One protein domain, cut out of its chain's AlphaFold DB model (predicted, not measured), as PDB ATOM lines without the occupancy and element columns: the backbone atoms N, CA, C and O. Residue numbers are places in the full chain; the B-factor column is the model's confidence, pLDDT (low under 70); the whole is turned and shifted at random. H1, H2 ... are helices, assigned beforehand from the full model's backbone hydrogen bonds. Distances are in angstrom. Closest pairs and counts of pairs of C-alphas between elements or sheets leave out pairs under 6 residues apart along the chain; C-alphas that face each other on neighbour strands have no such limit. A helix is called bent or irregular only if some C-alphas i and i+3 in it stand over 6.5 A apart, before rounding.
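What this domain is: This is residues 246 to 289 of the 368 residues of the protein "Tyrosine-type recombinase/integrase" of Streptomyces sp. SID5473 (UniProt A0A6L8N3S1). Two helices stand at the ends of an open, L-shaped chain: the short H1 ends one arm, the longer H2 makes most of the other, and a long link with a loop round residues 261 to 267 makes the corner. The two helices do not pack on each other; residues 248 to 254 stick out, and after H2 residues 284 to 289 fold back. The printed part has 44 residues with two named helices, H1 then H2, and no named strand; its class is all helix, with 19 residues, under half, in named elements. It is loose, with a radius of gyration of the C-alphas of 13.2 A, and flat, spanning 33 by 29 by 16 A.

Where its parts are: H1 holds residues 249 to 255, begins at C-alpha 249 at (338.797, 375.891, 341.561) and measures 10.0 A from first to last C-alpha. It is irregular: C-alphas 250 and 253 are 7.2 A apart. H2 holds residues 272 to 283, measures 16.2 A and ends at C-alpha 283 at (352.418, 369.199, 320.399).

How they stand to each other: H1 and H2 are apart, with no C-alpha of the one within 8 A of the other. Residues 248 to 254, of which 249 to 254 belong to H1, stand free. In H2 every O i to N i+4 pair is within hydrogen-bond range; in H1 1 of 3 is, beside 3 of 4 O i to N i+3 pairs.

The domain as a whole: The two C-alphas farthest apart are those of Asn 264 and Pro 287, at 35.4 A. The printed part has no cut. The link from H1 to H2, residues 256 to 271, is long. The mean pLDDT of the printed part is 82.7; residues 259, 261 to 262 and 265 to 266 are under 70.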
ATOM      1  N   PRO A 246     329.680 377.493 336.557       81.69
ATOM      2  CA  PRO A 246     330.534 377.150 337.680       81.69
ATOM      3  C   PRO A 246     331.854 376.637 337.112       81.69
ATOM      4  O   PRO A 246     331.876 375.699 336.309       81.69
ATOM      5  N   VAL A 247     332.942 377.288 337.499       83.00
ATOM      6  CA  VAL A 247     334.290 376.917 337.085       83.00
ATOM      7  C   VAL A 247     334.939 376.184 338.255       83.00
ATOM      8  O   VAL A 247     334.838 376.669 339.380       83.00
ATOM      9  N   PRO A 248     335.547 375.002 338.046       87.12
ATOM     10  CA  PRO A 248     336.263 374.320 339.115       87.12
ATOM     11  C   PRO A 248     337.439 375.175 339.596       87.12
ATOM     12  O   PRO A 248     338.114 375.810 338.786       87.12
ATOM     13  N   VAL A 249     337.723 375.122 340.900       88.62
ATOM     14  CA  VAL A 249     338.797 375.891 341.561       88.62
ATOM     15  C   VAL A 249     340.160 375.684 340.880       88.62
ATOM     16  O   VAL A 249     340.952 376.612 340.756       88.62
ATOM     17  N   SER A 250     340.408 374.496 340.318       88.25
ATOM     18  CA  SER A 250     341.620 374.180 339.546       88.25
ATOM     19  C   SER A 250     341.845 375.054 338.300       88.25
ATOM     20  O   SER A 250     342.965 375.113 337.797       88.25
ATOM     21  N   LEU A 251     340.814 375.742 337.796       86.12
ATOM     22  CA  LEU A 251     340.928 376.684 336.681       86.12
ATOM     23  C   LEU A 251     341.163 378.141 337.119       86.12
ATOM     24  O   LEU A 251     341.577 378.942 336.281       86.12
ATOM     25  N   GLU A 252     340.976 378.498 338.396       84.12
ATOM     26  CA  GLU A 252     341.182 379.864 338.914       84.12
ATOM     27  C   GLU A 252     342.526 380.513 338.521       84.12
ATOM     28  O   GLU A 252     342.490 381.621 337.973       84.12
ATOM     29  N   PRO A 253     343.703 379.859 338.654       85.81
ATOM     30  CA  PRO A 253     344.982 380.469 338.263       85.81
ATOM     31  C   PRO A 253     345.125 380.726 336.751       85.81
ATOM     32  O   PRO A 253     346.023 381.455 336.325       85.81
ATOM     33  N   PHE A 254     344.246 380.156 335.920       81.38
ATOM     34  CA  PHE A 254     344.211 380.388 334.474       81.38
ATOM     35  C   PHE A 254     343.199 381.470 334.078       81.38
ATOM     36  O   PHE A 254     343.365 382.103 333.036       81.38
ATOM     37  N   ILE A 255     342.181 381.723 334.906       79.69
ATOM     38  CA  ILE A 255     341.117 382.699 334.629       79.69
ATOM     39  C   ILE A 255     341.676 384.121 334.559       79.69
ATOM     40  O   ILE A 255     341.308 384.861 333.656       79.69
ATOM     41  N   VAL A 256     342.633 384.480 335.421       74.12
ATOM     42  CA  VAL A 256     343.295 385.803 335.389       74.12
ATOM     43  C   VAL A 256     344.092 386.068 334.101       74.12
ATOM     44  O   VAL A 256     344.434 387.209 333.813       74.12
ATOM     45  N   ARG A 257     344.376 385.026 333.304       73.19
ATOM     46  CA  ARG A 257     345.049 385.114 331.995       73.19
ATOM     47  C   ARG A 257     344.062 385.122 330.818       73.19
ATOM     48  O   ARG A 257     344.484 385.076 329.664       73.19
ATOM     49  N   LEU A 258     342.755 385.145 331.092       74.19
ATOM     50  CA  LEU A 258     341.685 385.096 330.099       74.19
ATOM     51  C   LEU A 258     340.699 386.264 330.290       74.19
ATOM     52  O   LEU A 258     340.325 386.580 331.416       74.19
ATOM     53  N   PRO A 259     340.183 386.868 329.204       69.50
ATOM     54  CA  PRO A 259     340.465 386.574 327.798       69.50
ATOM     55  C   PRO A 259     341.809 387.149 327.316       69.50
ATOM     56  O   PRO A 259     342.175 388.264 327.669       69.50
ATOM     57  N   ILE A 260     342.494 386.429 326.419       70.38
ATOM     58  CA  ILE A 260     343.650 386.971 325.685       70.38
ATOM     59  C   ILE A 260     343.136 388.053 324.725       70.38
ATOM     60  O   ILE A 260     342.450 387.742 323.748       70.38
ATOM     61  N   ARG A 261     343.453 389.317 325.011       67.50
ATOM     62  CA  ARG A 261     343.033 390.492 324.236       67.50
ATOM     63  C   ARG A 261     344.226 391.288 323.733       67.50
ATOM     64  O   ARG A 261     345.291 391.274 324.343       67.50
ATOM     65  N   HIS A 262     344.025 391.992 322.627       68.81
ATOM     66  CA  HIS A 262     344.893 393.096 322.228       68.81
ATOM     67  C   HIS A 262     344.485 394.385 322.966       68.81
ATOM     68  O   HIS A 262     343.389 394.456 323.521       68.81
ATOM     69  N   ALA A 263     345.316 395.430 322.903       71.81
ATOM     70  CA  ALA A 263     345.061 396.736 323.525       71.81
ATOM     71  C   ALA A 263     343.716 397.397 323.134       71.81
ATOM     72  O   ALA A 263     343.206 398.231 323.869       71.81
ATOM     73  N   ASN A 264     343.112 396.987 322.011       73.38
ATOM     74  CA  ASN A 264     341.838 397.513 321.501       73.38
ATOM     75  C   ASN A 264     340.641 396.606 321.870       73.38
ATOM     76  O   ASN A 264     339.704 396.470 321.086       73.38
ATOM     77  N   ASP A 265     340.714 395.900 323.004       66.50
ATOM     78  CA  ASP A 265     339.700 394.986 323.570       66.50
ATOM     79  C   ASP A 265     339.247 393.775 322.718       66.50
ATOM     80  O   ASP A 265     338.511 392.904 323.200       66.50
ATOM     81  N   GLY A 266     339.708 393.666 321.472       69.88
ATOM     82  CA  GLY A 266     339.454 392.535 320.580       69.88
ATOM     83  C   GLY A 266     340.369 391.328 320.818       69.88
ATOM     84  O   GLY A 266     341.417 391.422 321.462       69.88
ATOM     85  N   LEU A 267     340.002 390.182 320.232       73.44
ATOM     86  CA  LEU A 267     340.937 389.065 320.058       73.44
ATOM     87  C   LEU A 267     342.098 389.516 319.148       73.44
ATOM     88  O   LEU A 267     341.820 390.117 318.109       73.44
ATOM     89  N   PRO A 268     343.368 389.192 319.467       76.44
ATOM     90  CA  PRO A 268     344.528 389.560 318.648       76.44
ATOM     91  C   PRO A 268     344.432 389.171 317.165       76.44
ATOM     92  O   PRO A 268     344.956 389.876 316.311       76.44
ATOM     93  N   TYR A 269     343.772 388.053 316.852       78.12
ATOM     94  CA  TYR A 269     343.429 387.637 315.491       78.12
ATOM     95  C   TYR A 269     342.249 386.645 315.522       78.12
ATOM     96  O   TYR A 269     342.081 385.942 316.525       78.12
ATOM     97  N   PRO A 270     341.420 386.563 314.459       74.50
ATOM     98  CA  PRO A 270     340.160 385.807 314.479       74.50
ATOM     99  C   PRO A 270     340.333 384.309 314.770       74.50
ATOM    100  O   PRO A 270     339.511 383.726 315.471       74.50
ATOM    101  N   ASP A 271     341.427 383.703 314.300       81.88
ATOM    102  CA  ASP A 271     341.684 382.266 314.456       81.88
ATOM    103  C   ASP A 271     342.477 381.898 315.721       81.88
ATOM    104  O   ASP A 271     342.880 380.741 315.843       81.88
ATOM    105  N   LEU A 272     342.756 382.838 316.639       84.25
ATOM    106  CA  LEU A 272     343.646 382.613 317.794       84.25
ATOM    107  C   LEU A 272     343.314 381.321 318.542       84.25
ATOM    108  O   LEU A 272     344.175 380.462 318.705       84.25
ATOM    109  N   LEU A 273     342.047 381.139 318.911       83.12
ATOM    110  CA  LEU A 273     341.606 379.949 319.636       83.12
ATOM    111  C   LEU A 273     341.812 378.660 318.828       83.12
ATOM    112  O   LEU A 273     342.238 377.658 319.393       83.12
ATOM    113  N   ARG A 274     341.552 378.682 317.512       86.81
ATOM    114  CA  ARG A 274     341.691 377.498 316.655       86.81
ATOM    115  C   ARG A 274     343.159 377.144 316.418       86.81
ATOM    116  O   ARG A 274     343.536 376.000 316.630       86.81
ATOM    117  N   LYS A 275     344.001 378.121 316.069       88.81
ATOM    118  CA  LYS A 275     345.438 377.904 315.824       88.81
ATOM    119  C   LYS A 275     346.175 377.486 317.096       88.81
ATOM    120  O   LYS A 275     346.954 376.538 317.053       88.81
ATOM    121  N   SER A 276     345.897 378.124 318.237       89.19
ATOM    122  CA  SER A 276     346.465 377.710 319.529       89.19
ATOM    123  C   SER A 276     346.048 376.290 319.917       89.19
ATOM    124  O   SER A 276     346.870 375.540 320.439       89.19
ATOM    125  N   TRP A 277     344.801 375.910 319.632       90.69
ATOM    126  CA  TRP A 277     344.300 374.557 319.853       90.69
ATOM    127  C   TRP A 277     344.978 373.521 318.950       90.69
ATOM    128  O   TRP A 277     345.540 372.555 319.458       90.69
ATOM    129  N   ASP A 278     344.995 373.745 317.634       90.94
ATOM    130  CA  ASP A 278     345.609 372.826 316.668       90.94
ATOM    131  C   ASP A 278     347.114 372.645 316.963       90.94
ATOM    132  O   ASP A 278     347.647 371.535 316.897       90.94
ATOM    133  N   HIS A 279     347.801 373.717 317.384       92.38
ATOM    134  CA  HIS A 279     349.183 373.654 317.869       92.38
ATOM    135  C   HIS A 279     349.324 372.828 319.158       92.38
ATOM    136  O   HIS A 279     350.297 372.086 319.291       92.38
ATOM    137  N   ALA A 280     348.389 372.937 320.107       92.56
ATOM    138  CA  ALA A 280     348.418 372.164 321.349       92.56
ATOM    139  C   ALA A 280     348.181 370.665 321.096       92.56
ATOM    140  O   ALA A 280     348.976 369.848 321.553       92.56
ATOM    141  N   VAL A 281     347.161 370.310 320.304       94.00
ATOM    142  CA  VAL A 281     346.867 368.923 319.894       94.00
ATOM    143  C   VAL A 281     348.084 368.301 319.204       94.00
ATOM    144  O   VAL A 281     348.546 367.237 319.617       94.00
ATOM    145  N   LYS A 282     348.684 369.013 318.236       93.50
ATOM    146  CA  LYS A 282     349.893 368.558 317.531       93.50
ATOM    147  C   LYS A 282     351.100 368.383 318.460       93.50
ATOM    148  O   LYS A 282     351.832 367.411 318.315       93.50
ATOM    149  N   ARG A 283     351.318 369.298 319.414       95.94
ATOM    150  CA  ARG A 283     352.418 369.199 320.399       95.94
ATOM    151  C   ARG A 283     352.256 368.034 321.375       95.94
ATOM    152  O   ARG A 283     353.261 367.565 321.893       95.94
ATOM    153  N   LEU A 284     351.024 367.602 321.634       95.00
ATOM    154  CA  LEU A 284     350.710 366.478 322.519       95.00
ATOM    155  C   LEU A 284     350.653 365.127 321.784       95.00
ATOM    156  O   LEU A 284     350.405 364.113 322.426       95.00
ATOM    157  N   GLY A 285     350.850 365.099 320.459       93.75
ATOM    158  CA  GLY A 285     350.759 363.870 319.658       93.75
ATOM    159  C   GLY A 285     349.357 363.248 319.626       93.75
ATOM    160  O   GLY A 285     349.220 362.062 319.342       93.75
ATOM    161  N   LEU A 286     348.320 364.028 319.944       92.00
ATOM    162  CA  LEU A 286     346.943 363.544 320.013       92.00
ATOM    163  C   LEU A 286     346.321 363.417 318.607       92.00
ATOM    164  O   LEU A 286     346.695 364.175 317.706       92.00
ATOM    165  N   PRO A 287     345.348 362.502 318.413       89.19
ATOM    166  CA  PRO A 287     344.549 362.450 317.187       89.19
ATOM    167  C   PRO A 287     343.783 363.763 316.964       89.19
ATOM    168  O   PRO A 287     343.619 364.563 317.889       89.19
ATOM    169  N   GLU A 288     343.292 363.988 315.738       86.56
ATOM    170  CA  GLU A 288     342.537 365.203 315.412       86.56
ATOM    171  C   GLU A 288     341.307 365.333 316.326       86.56
ATOM    172  O   GLU A 288     340.383 364.524 316.286       86.56
ATOM    173  N   TYR A 289     341.325 366.363 317.173       88.69
ATOM    174  CA  TYR A 289     340.331 366.603 318.212       88.69
ATOM    175  C   TYR A 289     339.832 368.041 318.089       88.69
ATOM    176  O   TYR A 289     340.621 368.952 317.832       88.69
TER     177      TYR A 289